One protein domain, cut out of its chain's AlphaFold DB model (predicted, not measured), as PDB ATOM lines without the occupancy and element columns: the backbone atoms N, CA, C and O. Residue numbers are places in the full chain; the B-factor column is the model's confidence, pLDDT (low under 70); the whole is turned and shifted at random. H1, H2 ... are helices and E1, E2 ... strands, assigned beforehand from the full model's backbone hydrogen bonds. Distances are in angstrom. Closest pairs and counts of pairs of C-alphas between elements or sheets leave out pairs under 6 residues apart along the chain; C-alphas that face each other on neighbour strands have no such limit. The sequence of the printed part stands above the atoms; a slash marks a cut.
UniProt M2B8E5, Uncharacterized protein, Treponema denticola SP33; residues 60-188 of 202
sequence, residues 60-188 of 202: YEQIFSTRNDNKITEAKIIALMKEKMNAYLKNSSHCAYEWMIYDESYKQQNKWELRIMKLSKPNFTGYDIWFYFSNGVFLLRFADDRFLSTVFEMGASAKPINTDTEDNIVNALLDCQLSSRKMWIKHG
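This is residues 60 to 188 of the 202 residues of an uncharacterized protein of Treponema denticola SP33 (UniProt M2B8E5). A twisted sheet of five antiparallel strands has two long helices, H1 and H2, covering one of its faces, and both helices run along the strands. H1 lies over E3, E4 and E5, while H2 lies over E5 and the edge strand E2, and its last residues reach the end of the longest axis. The printed part has 129 residues with two named helices and five named strands, in the order E1, H1, E2, E3, E4, E5, H2; across the sheet the order is E1, E3, E4, E5, E2. The class is mixed, helices and strands, and the whole is compact, with a radius of gyration of the C-alphas of 14.7 A and an elongated outline of 47 by 30 by 27 A.

E1, residues 60 to 65, is an edge strand and the antiparallel neighbour of E3, residues 113 to 121, with N 61 and O 118 2.9 A apart, within hydrogen-bond range. H1, residues 74 to 91, is on the sheet at a height of 9.5 A. It stands at 15 degrees on the local plane to E4, residues 124 to 133, and the closest C-alphas of the two are those of Tyr 88 and Tyr 127, 7.4 A. E2, residues 94 to 101, is the other edge strand, and E5, residues 136 to 143, is its antiparallel neighbour, with N 98 and O 139 3.0 A apart. E3, E4 and E5 form a meander, each strand the antiparallel neighbour of the one before, built of two hairpins; N 117 and O 128 are 2.9 A apart, and N 129 and O 140 2.8 A. With E2 they form a Greek key, a meander whose last strand, E5, is the antiparallel neighbour of the strand before it, E2. H2, residues 165 to 186, is on the same face as H1, at a height of 8.7 A; the C-alphas of Ile 101 and Ser 180, its closest to E2, are 5.9 A apart. H1 and H2 are near each other, with 7 pairs of C-alphas within 10 A. In H2 every O i to N i+4 pair is within hydrogen-bond range, in H1 13 of 14.

E1 begins at C-alpha 60, (-0.947, 9.926, 18.178). H1 is 26.1 A long, E2 24.5 A, E3 25.8 A, E4 28.8 A and E5 23.4 A. H2 is 32.0 A long and ends at C-alpha 186, (-29.225, -6.812, 4.471).

The two C-alphas farthest apart are those of Asn 123 and Gly 188, 48.9 A. The printed part has no cut. The links E2 to E3 and E5 to H2 are long; in the latter, residues 159 to 160 pair antiparallel with residues 94 to 95 of E2. Mean pLDDT of the printed part is 84.0, and residues 105 to 111, 134 and 152 to 155 are under 70.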
ATOM      1  N   TYR A  60      -0.436  10.714  19.287       84.00
ATOM      2  CA  TYR A  60      -0.947   9.926  18.178       84.00
ATOM      3  C   TYR A  60      -0.553  10.625  16.871       84.00
ATOM      4  O   TYR A  60      -0.908  11.779  16.644       84.00
ATOM      5  N   GLU A  61       0.267   9.977  16.046       89.19
ATOM      6  CA  GLU A  61       0.846  10.587  14.844       89.19
ATOM      7  C   GLU A  61       0.569   9.725  13.617       89.19
ATOM      8  O   GLU A  61       0.983   8.569  13.564       89.19
ATOM      9  N   GLN A  62      -0.097  10.285  12.605       90.94
ATOM     10  CA  GLN A  62      -0.260   9.599  11.328       90.94
ATOM     11  C   GLN A  62       1.074   9.566  10.581       90.94
ATOM     12  O   GLN A  62       1.568  10.598  10.135       90.94
ATOM     13  N   ILE A  63       1.623   8.368  10.391       92.56
ATOM     14  CA  ILE A  63       2.893   8.164   9.678       92.56
ATOM     15  C   ILE A  63       2.696   7.605   8.266       92.56
ATOM     16  O   ILE A  63       3.633   7.586   7.470       92.56
ATOM     17  N   PHE A  64       1.485   7.147   7.938       92.19
ATOM     18  CA  PHE A  64       1.148   6.619   6.619       92.19
ATOM     19  C   PHE A  64      -0.363   6.698   6.360       92.19
ATOM     20  O   PHE A  64      -1.155   6.439   7.264       92.19
ATOM     21  N   SER A  65      -0.770   7.008   5.126       89.56
ATOM     22  CA  SER A  65      -2.168   6.904   4.689       89.56
ATOM     23  C   SER A  65      -2.269   6.723   3.173       89.56
ATOM     24  O   SER A  65      -1.553   7.379   2.415       89.56
ATOM     25  N   THR A  66      -3.198   5.875   2.724       88.06
ATOM     26  CA  THR A  66      -3.578   5.742   1.306       88.06
ATOM     27  C   THR A  66      -4.800   6.582   0.929       88.06
ATOM     28  O   THR A  66      -5.286   6.459  -0.193       88.06
ATOM     29  N   ARG A  67      -5.315   7.440   1.824       81.25
ATOM     30  CA  ARG A  67      -6.573   8.197   1.633       81.25
ATOM     31  C   ARG A  67      -6.642   8.953   0.308       81.25
ATOM     32  O   ARG A  67      -7.722   9.061  -0.279       81.25
ATOM     33  N   ASN A  68      -5.498   9.467  -0.137       76.00
ATOM     34  CA  ASN A  68      -5.363  10.302  -1.328       76.00
ATOM     35  C   ASN A  68      -4.986   9.511  -2.596       76.00
ATOM     36  O   ASN A  68      -4.885  10.104  -3.669       76.00
ATOM     37  N   ASP A  69      -4.799   8.190  -2.505       78.00
ATOM     38  CA  ASP A  69      -4.533   7.341  -3.668       78.00
ATOM     39  C   ASP A  69      -5.850   6.893  -4.319       78.00
ATOM     40  O   ASP A  69      -6.452   5.878  -3.971       78.00
ATOM     41  N   ASN A  70      -6.296   7.663  -5.309       70.38
ATOM     42  CA  ASN A  70      -7.504   7.369  -6.084       70.38
ATOM     43  C   ASN A  70      -7.351   6.200  -7.078       70.38
ATOM     44  O   ASN A  70      -8.310   5.876  -7.780       70.38
ATOM     45  N   LYS A  71      -6.168   5.579  -7.163       76.62
ATOM     46  CA  LYS A  71      -5.855   4.462  -8.071       76.62
ATOM     47  C   LYS A  71      -5.459   3.189  -7.321       76.62
ATOM     48  O   LYS A  71      -5.007   2.229  -7.959       76.62
ATOM     49  N   ILE A  72      -5.606   3.161  -5.997       78.06
ATOM     50  CA  ILE A  72      -5.288   1.974  -5.212       78.06
ATOM     51  C   ILE A  72      -6.241   0.830  -5.578       78.06
ATOM     52  O   ILE A  72      -7.459   0.989  -5.630       78.06
ATOM     53  N   THR A  73      -5.667  -0.329  -5.892       80.56
ATOM     54  CA  THR A  73      -6.423  -1.540  -6.225       80.56
ATOM     55  C   THR A  73      -6.494  -2.460  -5.012       80.56
ATOM     56  O   THR A  73      -5.653  -2.376  -4.119       80.56
ATOM     57  N   GLU A  74      -7.454  -3.389  -5.012       75.50
ATOM     58  CA  GLU A  74      -7.573  -4.424  -3.974       75.50
ATOM     59  C   GLU A  74      -6.246  -5.168  -3.761       75.50
ATOM     60  O   GLU A  74      -5.716  -5.195  -2.657       75.50
ATOM     61  N   ALA A  75      -5.641  -5.690  -4.832       80.31
ATOM     62  CA  ALA A  75      -4.373  -6.411  -4.739       80.31
ATOM     63  C   ALA A  75      -3.247  -5.558  -4.126       80.31
ATOM     64  O   ALA A  75      -2.468  -6.052  -3.313       80.31
ATOM     65  N   LYS A  76      -3.179  -4.265  -4.478       85.44
ATOM     66  CA  LYS A  76      -2.171  -3.348  -3.931       85.44
ATOM     67  C   LYS A  76      -2.377  -3.105  -2.443       85.44
ATOM     68  O   LYS A  76      -1.402  -3.137  -1.701       85.44
ATOM     69  N   ILE A  77      -3.612  -2.873  -2.002       85.31
ATOM     70  CA  ILE A  77      -3.863  -2.602  -0.586       85.31
ATOM     71  C   ILE A  77      -3.749  -3.880   0.271       85.31
ATOM     72  O   ILE A  77      -3.269  -3.775   1.393       85.31
ATOM     73  N   ILE A  78      -4.052  -5.083  -0.261       82.25
ATOM     74  CA  ILE A  78      -3.713  -6.366   0.402       82.25
ATOM     75  C   ILE A  78      -2.202  -6.467   0.597       82.25
ATOM     76  O   ILE A  78      -1.737  -6.736   1.704       82.25
ATOM     77  N   ALA A  79      -1.437  -6.297  -0.485       86.44
ATOM     78  CA  ALA A  79       0.013  -6.446  -0.447       86.44
ATOM     79  C   ALA A  79       0.634  -5.470   0.558       86.44
ATOM     80  O   ALA A  79       1.465  -5.861   1.371       86.44
ATOM     81  N   LEU A  80       0.149  -4.229   0.557       89.94
ATOM     82  CA  LEU A  80       0.564  -3.194   1.490       89.94
ATOM     83  C   LEU A  80       0.174  -3.522   2.939       89.94
ATOM     84  O   LEU A  80       0.991  -3.352   3.837       89.94
ATOM     85  N   MET A  81      -1.039  -4.027   3.182       88.19
ATOM     86  CA  MET A  81      -1.461  -4.474   4.513       88.19
ATOM     87  C   MET A  81      -0.535  -5.576   5.038       88.19
ATOM     88  O   MET A  81      -0.021  -5.457   6.148       88.19
ATOM     89  N   LYS A  82      -0.254  -6.603   4.221       88.62
ATOM     90  CA  LYS A  82       0.673  -7.695   4.567       88.62
ATOM     91  C   LYS A  82       2.087  -7.173   4.836       88.62
ATOM     92  O   LYS A  82       2.691  -7.537   5.840       88.62
ATOM     93  N   GLU A  83       2.603  -6.290   3.981       91.12
ATOM     94  CA  GLU A  83       3.924  -5.669   4.152       91.12
ATOM     95  C   GLU A  83       4.031  -4.942   5.499       91.12
ATOM     96  O   GLU A  83       4.973  -5.171   6.262       91.12
ATOM     97  N   LYS A  84       3.052  -4.085   5.811       92.25
ATOM     98  CA  LYS A  84       3.056  -3.268   7.029       92.25
ATOM     99  C   LYS A  84       2.842  -4.119   8.276       92.25
ATOM    100  O   LYS A  84       3.591  -3.969   9.236       92.25
ATOM    101  N   MET A  85       1.900  -5.056   8.236       91.62
ATOM    102  CA  MET A  85       1.675  -6.028   9.307       91.62
ATOM    103  C   MET A  85       2.956  -6.805   9.626       91.62
ATOM    104  O   MET A  85       3.387  -6.817  10.776       91.62
ATOM    105  N   ASN A  86       3.622  -7.370   8.617       90.00
ATOM    106  CA  ASN A  86       4.842  -8.157   8.810       90.00
ATOM    107  C   ASN A  86       6.014  -7.319   9.329       90.00
ATOM    108  O   ASN A  86       6.843  -7.823  10.088       90.00
ATOM    109  N   ALA A  87       6.087  -6.040   8.955       91.69
ATOM    110  CA  ALA A  87       7.079  -5.124   9.504       91.69
ATOM    111  C   ALA A  87       6.869  -4.879  11.008       91.69
ATOM    112  O   ALA A  87       7.843  -4.883  11.760       91.69
ATOM    113  N   TYR A  88       5.627  -4.694  11.464       91.06
ATOM    114  CA  TYR A  88       5.345  -4.442  12.883       91.06
ATOM    115  C   TYR A  88       5.326  -5.716  13.730       91.06
ATOM    116  O   TYR A  88       5.814  -5.676  14.858       91.06
ATOM    117  N   LEU A  89       4.885  -6.850  13.175       89.00
ATOM    118  CA  LEU A  89       4.961  -8.171  13.815       89.00
ATOM    119  C   LEU A  89       6.390  -8.516  14.253       89.00
ATOM    120  O   LEU A  89       6.588  -9.019  15.350       89.00
ATOM    121  N   LYS A  90       7.390  -8.221  13.413       88.00
ATOM    122  CA  LYS A  90       8.805  -8.517  13.705       88.00
ATOM    123  C   LYS A  90       9.418  -7.628  14.785       88.00
ATOM    124  O   LYS A  90      10.418  -8.012  15.380       88.00
ATOM    125  N   ASN A  91       8.857  -6.441  14.981       87.56
ATOM    126  CA  ASN A  91       9.446  -5.392  15.809       87.56
ATOM    127  C   ASN A  91       8.673  -5.147  17.105       87.56
ATOM    128  O   ASN A  91       9.019  -4.215  17.811       87.56
ATOM    129  N   SER A  92       7.639  -5.939  17.388       91.44
ATOM    130  CA  SER A  92       6.758  -5.767  18.545       91.44
ATOM    131  C   SER A  92       6.690  -7.065  19.343       91.44
ATOM    132  O   SER A  92       7.004  -8.136  18.826       91.44
ATOM    133  N   SER A  93       6.255  -6.995  20.599       90.88
ATOM    134  CA  SER A  93       6.107  -8.175  21.465       90.88
ATOM    135  C   SER A  93       4.645  -8.582  21.666       90.88
ATOM    136  O   SER A  93       4.354  -9.751  21.921       90.88
ATOM    137  N   HIS A  94       3.720  -7.631  21.522       93.25
ATOM    138  CA  HIS A  94       2.294  -7.836  21.726       93.25
ATOM    139  C   HIS A  94       1.473  -7.271  20.570       93.25
ATOM    140  O   HIS A  94       1.834  -6.264  19.956       93.25
ATOM    141  N   CYS A  95       0.318  -7.888  20.325       94.19
ATOM    142  CA  CYS A  95      -0.676  -7.372  19.397       94.19
ATOM    143  C   CYS A  95      -2.108  -7.505  19.926       94.19
ATOM    144  O   CYS A  95      -2.418  -8.398  20.714       94.19
ATOM    145  N   ALA A  96      -3.000  -6.655  19.433       92.25
ATOM    146  CA  ALA A  96      -4.442  -6.789  19.580       92.25
ATOM    147  C   ALA A  96      -5.102  -6.461  18.243       92.25
ATOM    148  O   ALA A  96      -4.554  -5.705  17.441       92.25
ATOM    149  N   TYR A  97      -6.282  -7.021  18.018       91.56
ATOM    150  CA  TYR A  97      -7.068  -6.734  16.834       91.56
ATOM    151  C   TYR A  97      -8.539  -6.604  17.194       91.56
ATOM    152  O   TYR A  97      -9.068  -7.384  17.987       91.56
ATOM    153  N   GLU A  98      -9.181  -5.598  16.618       90.56
ATOM    154  CA  GLU A  98     -10.584  -5.267  16.840       90.56
ATOM    155  C   GLU A  98     -11.211  -4.847  15.514       90.56
ATOM    156  O   GLU A  98     -10.519  -4.387  14.603       90.56
ATOM    157  N   TRP A  99     -12.526  -4.989  15.384       89.75
ATOM    158  CA  TRP A  99     -13.220  -4.537  14.187       89.75
ATOM    159  C   TRP A  99     -14.661  -4.152  14.466       89.75
ATOM    160  O   TRP A  99     -15.295  -4.689  15.369       89.75
ATOM    161  N   MET A 100     -15.181  -3.240  13.651       87.38
ATOM    162  CA  MET A 100     -16.557  -2.762  13.713       87.38
ATOM    163  C   MET A 100     -17.149  -2.719  12.304       87.38
ATOM    164  O   MET A 100     -16.489  -2.279  11.361       87.38
ATOM    165  N   ILE A 101     -18.398  -3.171  12.170       85.88
ATOM    166  CA  ILE A 101     -19.189  -3.071  10.939       85.88
ATOM    167  C   ILE A 101     -20.349  -2.119  11.196       85.88
ATOM    168  O   ILE A 101     -21.158  -2.362  12.090       85.88
ATOM    169  N   TYR A 102     -20.437  -1.068  10.389       82.25
ATOM    170  CA  TYR A 102     -21.525  -0.106  10.443       82.25
ATOM    171  C   TYR A 102     -22.787  -0.686   9.810       82.25
ATOM    172  O   TYR A 102     -22.754  -1.229   8.699       82.25
ATOM    173  N   ASP A 103     -23.906  -0.545  10.509       79.25
ATOM    174  CA  ASP A 103     -25.222  -0.985  10.057       79.25
ATOM    175  C   ASP A 103     -26.009   0.116   9.334       79.25
ATOM    176  O   ASP A 103     -27.069  -0.159   8.777       79.25
ATOM    177  N   GLU A 104     -25.517   1.356   9.288       75.88
ATOM    178  CA  GLU A 104     -26.203   2.409   8.549       75.88
ATOM    179  C   GLU A 104     -25.867   2.356   7.053       75.88
ATOM    180  O   GLU A 104     -24.713   2.227   6.630       75.88
ATOM    181  N   SER A 105     -26.887   2.523   6.210       67.94
ATOM    182  CA  SER A 105     -26.745   2.432   4.754       67.94
ATOM    183  C   SER A 105     -25.912   3.564   4.139       67.94
ATOM    184  O   SER A 105     -25.347   3.384   3.065       67.94
ATOM    185  N   TYR A 106     -25.831   4.732   4.783       65.94
ATOM    186  CA  TYR A 106     -25.062   5.876   4.269       65.94
ATOM    187  C   TYR A 106     -23.553   5.754   4.532       65.94
ATOM    188  O   TYR A 106     -22.761   6.390   3.838       65.94
ATOM    189  N   LYS A 107     -23.144   4.902   5.482       66.31
ATOM    190  CA  LYS A 107     -21.733   4.588   5.757       66.31
ATOM    191  C   LYS A 107     -21.161   3.523   4.815       66.31
ATOM    192  O   LYS A 107     -20.015   3.122   4.967       66.31
ATOM    193  N   GLN A 108     -21.945   3.078   3.829       63.28
ATOM    194  CA  GLN A 108     -21.564   2.085   2.827       63.28
ATOM    195  C   GLN A 108     -20.883   2.789   1.628       63.28
ATOM    196  O   GLN A 108     -21.530   3.141   0.640       63.28
ATOM    197  N   GLN A 109     -19.576   3.046   1.709       63.50
ATOM    198  CA  GLN A 109     -18.771   3.712   0.674       63.50
ATOM    199  C   GLN A 109     -17.855   2.726  -0.055       63.50
ATOM    200  O   GLN A 109     -17.168   1.946   0.572       63.50
ATOM    201  N   ASN A 110     -17.716   2.775  -1.380       62.44
ATOM    202  CA  ASN A 110     -16.764   1.898  -2.089       62.44
ATOM    203  C   ASN A 110     -15.319   2.432  -2.035       62.44
ATOM    204  O   ASN A 110     -14.715   2.691  -3.078       62.44
ATOM    205  N   LYS A 111     -14.764   2.622  -0.836       69.19
ATOM    206  CA  LYS A 111     -13.390   3.095  -0.643       69.19
ATOM    207  C   LYS A 111     -12.637   2.199   0.333       69.19
ATOM    208  O   LYS A 111     -13.204   1.691   1.295       69.19
ATOM    209  N   TRP A 112     -11.359   2.010   0.032       77.25
ATOM    210  CA  TRP A 112     -10.417   1.289   0.868       77.25
ATOM    211  C   TRP A 112      -9.344   2.273   1.302       77.25
ATOM    212  O   TRP A 112      -8.833   3.039   0.480       77.25
ATOM    213  N   GLU A 113      -9.007   2.255   2.579       85.44
ATOM    214  CA  GLU A 113      -7.927   3.068   3.111       85.44
ATOM    215  C   GLU A 113      -7.119   2.255   4.108       85.44
ATOM    216  O   GLU A 113      -7.664   1.598   4.990       85.44
ATOM    217  N   LEU A 114      -5.802   2.325   3.957       90.19
ATOM    218  CA  LEU A 114      -4.867   1.894   4.973       90.19
ATOM    219  C   LEU A 114      -4.272   3.144   5.604       90.19
ATOM    220  O   LEU A 114      -3.695   3.976   4.899       90.19
ATOM    221  N   ARG A 115      -4.380   3.259   6.922       91.19
ATOM    222  CA  ARG A 115      -3.763   4.327   7.706       91.19
ATOM    223  C   ARG A 115      -2.915   3.705   8.800       91.19
ATOM    224  O   ARG A 115      -3.322   2.723   9.411       91.19
ATOM    225  N   ILE A 116      -1.733   4.263   9.034       92.94
ATOM    226  CA  ILE A 116      -0.874   3.838  10.136       92.94
ATOM    227  C   ILE A 116      -0.642   5.008  11.064       92.94
ATOM    228  O   ILE A 116      -0.183   6.076  10.643       92.94
ATOM    229  N   MET A 117      -0.924   4.759  12.332       91.56
ATOM    230  CA  MET A 117      -0.771   5.715  13.408       91.56
ATOM    231  C   MET A 117       0.306   5.210  14.357       91.56
ATOM    232  O   MET A 117       0.311   4.047  14.751       91.56
ATOM    233  N   LYS A 118       1.234   6.084  14.725       90.94
ATOM    234  CA  LYS A 118       2.225   5.834  15.762       90.94
ATOM    235  C   LYS A 118       1.701   6.369  17.088       90.94
ATOM    236  O   LYS A 118       1.369   7.547  17.199       90.94
ATOM    237  N   LEU A 119       1.699   5.507  18.094       88.00
ATOM    238  CA  LEU A 119       1.354   5.797  19.475       88.00
ATOM    239  C   LEU A 119       2.647   5.956  20.251       88.00
ATOM    240  O   LEU A 119       3.454   5.033  20.296       88.00
ATOM    241  N   SER A 120       2.859   7.114  20.862       83.50
ATOM    242  CA  SER A 120       4.040   7.357  21.693       83.50
ATOM    243  C   SER A 120       3.618   7.828  23.079       83.50
ATOM    244  O   SER A 120       2.956   8.858  23.204       83.50
ATOM    245  N   LYS A 121       4.032   7.095  24.117       82.81
ATOM    246  CA  LYS A 121       4.007   7.530  25.524       82.81
ATOM    247  C   LYS A 121       5.422   7.399  26.105       82.81
ATOM    248  O   LYS A 121       6.262   6.728  25.501       82.81
ATOM    249  N   PRO A 122       5.730   7.995  27.270       77.19
ATOM    250  CA  PRO A 122       6.986   7.705  27.957       77.19
ATOM    251  C   PRO A 122       7.152   6.185  28.136       77.19
ATOM    252  O   PRO A 122       6.307   5.551  28.757       77.19
ATOM    253  N   ASN A 123       8.217   5.618  27.562       79.19
ATOM    254  CA  ASN A 123       8.543   4.181  27.574       79.19
ATOM    255  C   ASN A 123       7.557   3.247  26.847       79.19
ATOM    256  O   ASN A 123       7.626   2.038  27.038       79.19
ATOM    257  N   PHE A 124       6.671   3.769  25.996       83.00
ATOM    258  CA  PHE A 124       5.774   2.950  25.180       83.00
ATOM    259  C   PHE A 124       5.748   3.468  23.747       83.00
ATOM    260  O   PHE A 124       5.439   4.638  23.505       83.00
ATOM    261  N   THR A 125       6.015   2.576  22.797       86.62
ATOM    262  CA  THR A 125       5.736   2.813  21.382       86.62
ATOM    263  C   THR A 125       4.776   1.740  20.894       86.62
ATOM    264  O   THR A 125       5.002   0.551  21.106       86.62
ATOM    265  N   GLY A 126       3.699   2.178  20.250       91.06
ATOM    266  CA  GLY A 126       2.756   1.304  19.573       91.06
ATOM    267  C   GLY A 126       2.476   1.778  18.154       91.06
ATOM    268  O   GLY A 126       2.727   2.935  17.807       91.06
ATOM    269  N   TYR A 127       1.943   0.880  17.340       93.06
ATOM    270  CA  TYR A 127       1.553   1.141  15.963       93.06
ATOM    271  C   TYR A 127       0.159   0.591  15.720       93.06
ATOM    272  O   TYR A 127      -0.077  -0.598  15.922       93.06
ATOM    273  N   ASP A 128      -0.726   1.452  15.236       92.56
ATOM    274  CA  ASP A 128      -2.067   1.075  14.823       92.56
ATOM    275  C   ASP A 128      -2.148   1.061  13.310       92.56
ATOM    276  O   ASP A 128      -1.972   2.095  12.664       92.56
ATOM    277  N   ILE A 129      -2.444  -0.104  12.750       93.56
ATOM    278  CA  ILE A 129      -2.821  -0.259  11.355       93.56
ATOM    279  C   ILE A 129      -4.342  -0.261  11.285       93.56
ATOM    280  O   ILE A 129      -5.005  -1.217  11.687       93.56
ATOM    281  N   TRP A 130      -4.878   0.820  10.744       91.50
ATOM    282  CA  TRP A 130      -6.289   0.985  10.465       91.50
ATOM    283  C   TRP A 130      -6.560   0.594   9.025       91.50
ATOM    284  O   TRP A 130      -6.028   1.199   8.091       91.50
ATOM    285  N   PHE A 131      -7.407  -0.406   8.857       89.31
ATOM    286  CA  PHE A 131      -7.885  -0.849   7.568       89.31
ATOM    287  C   PHE A 131      -9.368  -0.522   7.436       89.31
ATOM    288  O   PHE A 131     -10.233  -1.211   7.980       89.31
ATOM    289  N   TYR A 132      -9.647   0.552   6.708       83.62
ATOM    290  CA  TYR A 132     -10.994   0.962   6.358       83.62
ATOM    291  C   TYR A 132     -11.405   0.265   5.073       83.62
ATOM    292  O   TYR A 132     -10.702   0.294   4.057       83.62
ATOM    293  N   PHE A 133     -12.583  -0.329   5.115       78.19
ATOM    294  CA  PHE A 133     -13.261  -0.867   3.952       78.19
ATOM    295  C   PHE A 133     -14.694  -0.355   3.963       78.19
ATOM    296  O   PHE A 133     -15.104   0.429   4.814       78.19
ATOM    297  N   SER A 134     -15.463  -0.806   2.982       69.62
ATOM    298  CA  SER A 134     -16.637  -0.068   2.543       69.62
ATOM    299  C   SER A 134     -17.703   0.273   3.580       69.62
ATOM    300  O   SER A 134     -18.497   1.170   3.347       69.62
ATOM    301  N   ASN A 135     -17.766  -0.441   4.694       78.12
ATOM    302  CA  ASN A 135     -18.773  -0.242   5.728       78.12
ATOM    303  C   ASN A 135     -18.273  -0.649   7.110       78.12
ATOM    304  O   ASN A 135     -19.036  -1.123   7.950       78.12
ATOM    305  N   GLY A 136     -16.974  -0.539   7.323       82.94
ATOM    306  CA  GLY A 136     -16.390  -0.963   8.570       82.94
ATOM    307  C   GLY A 136     -14.902  -0.737   8.591       82.94
ATOM    308  O   GLY A 136     -14.285  -0.264   7.631       82.94
ATOM    309  N   VAL A 137     -14.345  -1.075   9.735       86.69
ATOM    310  CA  VAL A 137     -12.952  -0.836  10.038       86.69
ATOM    311  C   VAL A 137     -12.395  -2.037  10.777       86.69
ATOM    312  O   VAL A 137     -13.061  -2.639  11.622       86.69
ATOM    313  N   PHE A 138     -11.174  -2.405  10.423       89.94
ATOM    314  CA  PHE A 138     -10.384  -3.408  11.111       89.94
ATOM    315  C   PHE A 138      -9.121  -2.732  11.630       89.94
ATOM    316  O   PHE A 138      -8.411  -2.067  10.878       89.94
ATOM    317  N   LEU A 139      -8.861  -2.882  12.919       91.81
ATOM    318  CA  LEU A 139      -7.728  -2.292  13.608       91.81
ATOM    319  C   LEU A 139      -6.773  -3.398  14.039       91.81
ATOM    320  O   LEU A 139      -7.184  -4.339  14.714       91.81
ATOM    321  N   LEU A 140      -5.494  -3.233  13.716       93.12
ATOM    322  CA  LEU A 140      -4.395  -3.974  14.327       93.12
ATOM    323  C   LEU A 140      -3.551  -3.027  15.157       93.12
ATOM    324  O   LEU A 140      -3.028  -2.060  14.614       93.12
ATOM    325  N   ARG A 141      -3.351  -3.340  16.432       92.50
ATOM    326  CA  ARG A 141      -2.400  -2.636  17.292       92.50
ATOM    327  C   ARG A 141      -1.220  -3.539  17.596       92.50
ATOM    328  O   ARG A 141      -1.414  -4.677  18.018       92.50
ATOM    329  N   PHE A 142      -0.020  -3.005  17.442       93.62
ATOM    330  CA  PHE A 142       1.246  -3.633  17.809       93.62
ATOM    331  C   PHE A 142       1.969  -2.774  18.839       93.62
ATOM    332  O   PHE A 142       1.908  -1.548  18.749       93.62
ATOM    333  N   ALA A 143       2.646  -3.387  19.807       91.06
ATOM    334  CA  ALA A 143       3.464  -2.658  20.771       91.06
ATOM    335  C   ALA A 143       4.568  -3.523  21.391       91.06
ATOM    336  O   ALA A 143       4.495  -4.756  21.397       91.06
ATOM    337  N   ASP A 144       5.558  -2.848  21.971       87.69
ATOM    338  CA  ASP A 144       6.695  -3.473  22.661       87.69
ATOM    339  C   ASP A 144       6.358  -3.964  24.076       87.69
ATOM    340  O   ASP A 144       7.118  -4.745  24.651       87.69
ATOM    341  N   ASP A 145       5.208  -3.567  24.621       83.88
ATOM    342  CA  ASP A 145       4.727  -3.960  25.945       83.88
ATOM    343  C   ASP A 145       3.218  -4.252  25.915       83.88
ATOM    344  O   ASP A 145       2.513  -3.897  24.965       83.88
ATOM    345  N   ARG A 146       2.708  -4.908  26.957       86.25
ATOM    346  CA  ARG A 146       1.293  -5.244  27.107       86.25
ATOM    347  C   ARG A 146       0.439  -3.976  27.152       86.25
ATOM    348  O   ARG A 146       0.738  -3.019  27.858       86.25
ATOM    349  N   PHE A 147      -0.696  -4.012  26.460       83.38
ATOM    350  CA  PHE A 147      -1.670  -2.923  26.444       83.38
ATOM    351  C   PHE A 147      -3.109  -3.452  26.450       83.38
ATOM    352  O   PHE A 147      -3.369  -4.633  26.201       83.38
ATOM    353  N   LEU A 148      -4.053  -2.555  26.727       79.69
ATOM    354  CA  LEU A 148      -5.472  -2.767  26.468       79.69
ATOM    355  C   LEU A 148      -5.861  -1.906  25.267       79.69
ATOM    356  O   LEU A 148      -5.592  -0.703  25.255       79.69
ATOM    357  N   SER A 149      -6.439  -2.519  24.239       74.19
ATOM    358  CA  SER A 149      -7.031  -1.770  23.137       74.19
ATOM    359  C   SER A 149      -8.454  -1.398  23.519       74.19
ATOM    360  O   SER A 149      -9.240  -2.273  23.851       74.19
ATOM    361  N   THR A 150      -8.767  -0.106  23.546       71.44
ATOM    362  CA  THR A 150     -10.086   0.418  23.939       71.44
ATOM    363  C   THR A 150     -10.759   1.170  22.797       71.44
ATOM    364  O   THR A 150     -11.641   1.985  23.032       71.44
ATOM    365  N   VAL A 151     -10.315   0.941  21.560       70.62
ATOM    366  CA  VAL A 151     -10.667   1.810  20.433       70.62
ATOM    367  C   VAL A 151     -12.133   1.672  20.031       70.62
ATOM    368  O   VAL A 151     -12.756   2.670  19.699       70.62
ATOM    369  N   PHE A 152     -12.704   0.468  20.101       69.50
ATOM    370  CA  PHE A 152     -14.111   0.235  19.747       69.50
ATOM    371  C   PHE A 152     -14.989  -0.124  20.946       69.50
ATOM    372  O   PHE A 152     -15.977  -0.829  20.771       69.50
ATOM    373  N   GLU A 153     -14.597   0.265  22.165       62.12
ATOM    374  CA  GLU A 153     -15.269  -0.094  23.434       62.12
ATOM    375  C   GLU A 153     -15.388  -1.615  23.703       62.12
ATOM    376  O   GLU A 153     -15.814  -2.034  24.776       62.12
ATOM    377  N   MET A 154     -14.944  -2.458  22.761       63.75
ATOM    378  CA  MET A 154     -14.919  -3.919  22.848       63.75
ATOM    379  C   MET A 154     -13.732  -4.443  23.663       63.75
ATOM    380  O   MET A 154     -13.795  -5.557  24.182       63.75
ATOM    381  N   GLY A 155     -12.680  -3.640  23.843       62.81
ATOM    382  CA  GLY A 155     -11.679  -3.890  24.874       62.81
ATOM    383  C   GLY A 155     -10.750  -5.067  24.571       62.81
ATOM    384  O   GLY A 155     -10.550  -5.915  25.447       62.81
ATOM    385  N   ALA A 156     -10.187  -5.179  23.360       75.62
ATOM    386  CA  ALA A 156      -9.279  -6.293  23.077       75.62
ATOM    387  C   ALA A 156      -8.008  -6.229  23.937       75.62
ATOM    388  O   ALA A 156      -7.198  -5.299  23.869       75.62
ATOM    389  N   SER A 157      -7.805  -7.276  24.735       78.00
ATOM    390  CA  SER A 157      -6.564  -7.471  25.480       78.00
ATOM    391  C   SER A 157      -5.436  -7.862  24.535       78.00
ATOM    392  O   SER A 157      -5.590  -8.792  23.738       78.00
ATOM    393  N   ALA A 158      -4.292  -7.187  24.659       87.50
ATOM    394  CA  ALA A 158      -3.111  -7.546  23.895       87.50
ATOM    395  C   ALA A 158      -2.647  -8.969  24.235       87.50
ATOM    396  O   ALA A 158      -2.607  -9.371  25.403       87.50
ATOM    397  N   LYS A 159      -2.289  -9.717  23.195       90.50
ATOM    398  CA  LYS A 159      -1.750 -11.076  23.263       90.50
ATOM    399  C   LYS A 159      -0.270 -11.055  22.867       90.50
ATOM    400  O   LYS A 159       0.095 -10.247  22.011       90.50
ATOM    401  N   PRO A 160       0.573 -11.922  23.452       92.50
ATOM    402  CA  PRO A 160       1.948 -12.099  22.993       92.50
ATOM    403  C   PRO A 160       1.989 -12.564  21.535       92.50
ATOM    404  O   PRO A 160       1.175 -13.399  21.136       92.50
ATOM    405  N   ILE A 161       2.950 -12.054  20.767       93.88
ATOM    406  CA  ILE A 161       3.195 -12.488  19.389       93.88
ATOM    407  C   ILE A 161       3.941 -13.830  19.407       93.88
ATOM    408  O   ILE A 161       4.923 -14.013  20.125       93.88
ATOM    409  N   ASN A 162       3.463 -14.779  18.611       92.38
ATOM    410  CA  ASN A 162       4.003 -16.125  18.434       92.38
ATOM    411  C   ASN A 162       3.838 -16.596  16.974       92.38
ATOM    412  O   ASN A 162       3.382 -15.835  16.119       92.38
ATOM    413  N   THR A 163       4.192 -17.852  16.687       90.94
ATOM    414  CA  THR A 163       4.148 -18.435  15.332       90.94
ATOM    415  C   THR A 163       2.768 -18.408  14.685       90.94
ATOM    416  O   THR A 163       2.682 -18.315  13.469       90.94
ATOM    417  N   ASP A 164       1.701 -18.420  15.484       92.50
ATOM    418  CA  ASP A 164       0.322 -18.511  14.992       92.50
ATOM    419  C   ASP A 164      -0.321 -17.122  14.852       92.50
ATOM    420  O   ASP A 164      -1.488 -16.982  14.484       92.50
ATOM    421  N   THR A 165       0.398 -16.061  15.223       91.88
ATOM    422  CA  THR A 165      -0.174 -14.714  15.320       91.88
ATOM    423  C   THR A 165      -0.577 -14.158  13.960       91.88
ATOM    424  O   THR A 165      -1.640 -13.550  13.854       91.88
ATOM    425  N   GLU A 166       0.227 -14.392  12.920       90.50
ATOM    426  CA  GLU A 166      -0.103 -13.972  11.554       90.50
ATOM    427  C   GLU A 166      -1.411 -14.620  11.080       90.50
ATOM    428  O   GLU A 166      -2.346 -13.911  10.703       90.50
ATOM    429  N   ASP A 167      -1.528 -15.943  11.204       88.31
ATOM    430  CA  ASP A 167      -2.729 -16.684  10.809       88.31
ATOM    431  C   ASP A 167      -3.972 -16.217  11.578       88.31
ATOM    432  O   ASP A 167      -5.046 -16.031  11.000       88.31
ATOM    433  N   ASN A 168      -3.834 -15.962  12.881       91.25
ATOM    434  CA  ASN A 168      -4.927 -15.451  13.708       91.25
ATOM    435  C   ASN A 168      -5.403 -14.062  13.258       91.25
ATOM    436  O   ASN A 168      -6.610 -13.808  13.220       91.25
ATOM    437  N   ILE A 169      -4.473 -13.174  12.894       90.44
ATOM    438  CA  ILE A 169      -4.794 -11.848  12.357       90.44
ATOM    439  C   ILE A 169      -5.519 -11.976  11.014       90.44
ATOM    440  O   ILE A 169      -6.550 -11.329  10.807       90.44
ATOM    441  N   VAL A 170      -5.012 -12.820  10.113       86.62
ATOM    442  CA  VAL A 170      -5.608 -13.040   8.787       86.62
ATOM    443  C   VAL A 170      -7.025 -13.604   8.912       86.62
ATOM    444  O   VAL A 170      -7.938 -13.106   8.253       86.62
ATOM    445  N   ASN A 171      -7.239 -14.578   9.797       86.75
ATOM    446  CA  ASN A 171      -8.565 -15.142  10.058       86.75
ATOM    447  C   ASN A 171      -9.539 -14.092  10.612       86.75
ATOM    448  O   ASN A 171     -10.668 -13.987  10.134       86.75
ATOM    449  N   ALA A 172      -9.101 -13.251  11.553       89.25
ATOM    450  CA  ALA A 172      -9.939 -12.179  12.086       89.25
ATOM    451  C   ALA A 172     -10.317 -11.140  11.014       89.25
ATOM    452  O   ALA A 172     -11.447 -10.643  10.987       89.25
ATOM    453  N   LEU A 173      -9.387 -10.823  10.111       86.44
ATOM    454  CA  LEU A 173      -9.633  -9.922   8.989       86.44
ATOM    455  C   LEU A 173     -10.640 -10.523   7.996       86.44
ATOM    456  O   LEU A 173     -11.545  -9.822   7.536       86.44
ATOM    457  N   LEU A 174     -10.541 -11.827   7.720       82.94
ATOM    458  CA  LEU A 174     -11.520 -12.573   6.922       82.94
ATOM    459  C   LEU A 174     -12.920 -12.558   7.558       82.94
ATOM    460  O   LEU A 174     -13.904 -12.311   6.856       82.94
ATOM    461  N   ASP A 175     -13.030 -12.759   8.870       86.19
ATOM    462  CA  ASP A 175     -14.310 -12.730   9.592       86.19
ATOM    463  C   ASP A 175     -14.966 -11.345   9.569       86.19
ATOM    464  O   ASP A 175     -16.166 -11.208   9.287       86.19
ATOM    465  N   CYS A 176     -14.169 -10.304   9.811       86.31
ATOM    466  CA  CYS A 176     -14.586  -8.909   9.702       86.31
ATOM    467  C   CYS A 176     -15.167  -8.630   8.308       86.31
ATOM    468  O   CYS A 176     -16.285  -8.134   8.133       86.31
ATOM    469  N   GLN A 177     -14.449  -9.074   7.288       80.06
ATOM    470  CA  GLN A 177     -14.843  -8.914   5.909       80.06
ATOM    471  C   GLN A 177     -16.115  -9.710   5.532       80.06
ATOM    472  O   GLN A 177     -16.964  -9.235   4.767       80.06
ATOM    473  N   LEU A 178     -16.283 -10.931   6.038       81.56
ATOM    474  CA  LEU A 178     -17.514 -11.704   5.851       81.56
ATOM    475  C   LEU A 178     -18.712 -11.010   6.507       81.56
ATOM    476  O   LEU A 178     -19.807 -10.997   5.938       81.56
ATOM    477  N   SER A 179     -18.504 -10.399   7.670       86.00
ATOM    478  CA  SER A 179     -19.528  -9.635   8.388       86.00
ATOM    479  C   SER A 179     -19.932  -8.372   7.620       86.00
ATOM    480  O   SER A 179     -21.124  -8.133   7.414       86.00
ATOM    481  N   SER A 180     -18.954  -7.649   7.068       80.75
ATOM    482  CA  SER A 180     -19.158  -6.536   6.131       80.75
ATOM    483  C   SER A 180     -20.087  -6.911   4.968       80.75
ATOM    484  O   SER A 180     -21.078  -6.218   4.713       80.75
ATOM    485  N   ARG A 181     -19.823  -8.045   4.296       78.50
ATOM    486  CA  ARG A 181     -20.645  -8.544   3.171       78.50
ATOM    487  C   ARG A 181     -22.100  -8.766   3.557       78.50
ATOM    488  O   ARG A 181     -23.000  -8.407   2.799       78.50
ATOM    489  N   LYS A 182     -22.330  -9.397   4.710       83.50
ATOM    490  CA  LYS A 182     -23.684  -9.701   5.193       83.50
ATOM    491  C   LYS A 182     -24.496  -8.420   5.382       83.50
ATOM    492  O   LYS A 182     -25.677  -8.407   5.039       83.50
ATOM    493  N   MET A 183     -23.862  -7.346   5.853       83.31
ATOM    494  CA  MET A 183     -24.535  -6.064   6.052       83.31
ATOM    495  C   MET A 183     -24.976  -5.426   4.730       83.31
ATOM    496  O   MET A 183     -26.129  -5.030   4.598       83.31
ATOM    497  N   TRP A 184     -24.125  -5.431   3.700       75.88
ATOM    498  CA  TRP A 184     -24.506  -4.962   2.359       75.88
ATOM    499  C   TRP A 184     -25.765  -5.664   1.829       75.88
ATOM    500  O   TRP A 184     -26.713  -5.011   1.383       75.88
ATOM    501  N   ILE A 185     -25.795  -6.996   1.945       78.12
ATOM    502  CA  ILE A 185     -26.934  -7.819   1.517       78.12
ATOM    503  C   ILE A 185     -28.202  -7.437   2.293       78.12
ATOM    504  O   ILE A 185     -29.262  -7.301   1.683       78.12
ATOM    505  N   LYS A 186     -28.099  -7.217   3.612       81.56
ATOM    506  CA  LYS A 186     -29.225  -6.812   4.471       81.56
ATOM    507  C   LYS A 186     -29.894  -5.520   3.987       81.56
ATOM    508  O   LYS A 186     -31.116  -5.429   4.026       81.56
ATOM    509  N   HIS A 187     -29.128  -4.550   3.490       78.31
ATOM    510  CA  HIS A 187     -29.670  -3.281   2.983       78.31
ATOM    511  C   HIS A 187     -30.163  -3.338   1.531       78.31
ATOM    512  O   HIS A 187     -30.512  -2.307   0.962       78.31
ATOM    513  N   GLY A 188     -30.175  -4.517   0.898       72.25
ATOM    514  CA  GLY A 188     -30.507  -4.646  -0.523       72.25
ATOM    515  C   GLY A 188     -29.494  -3.953  -1.441       72.25
ATOM    516  O   GLY A 188     -29.757  -3.753  -2.629       72.25
TER     517      GLY A 188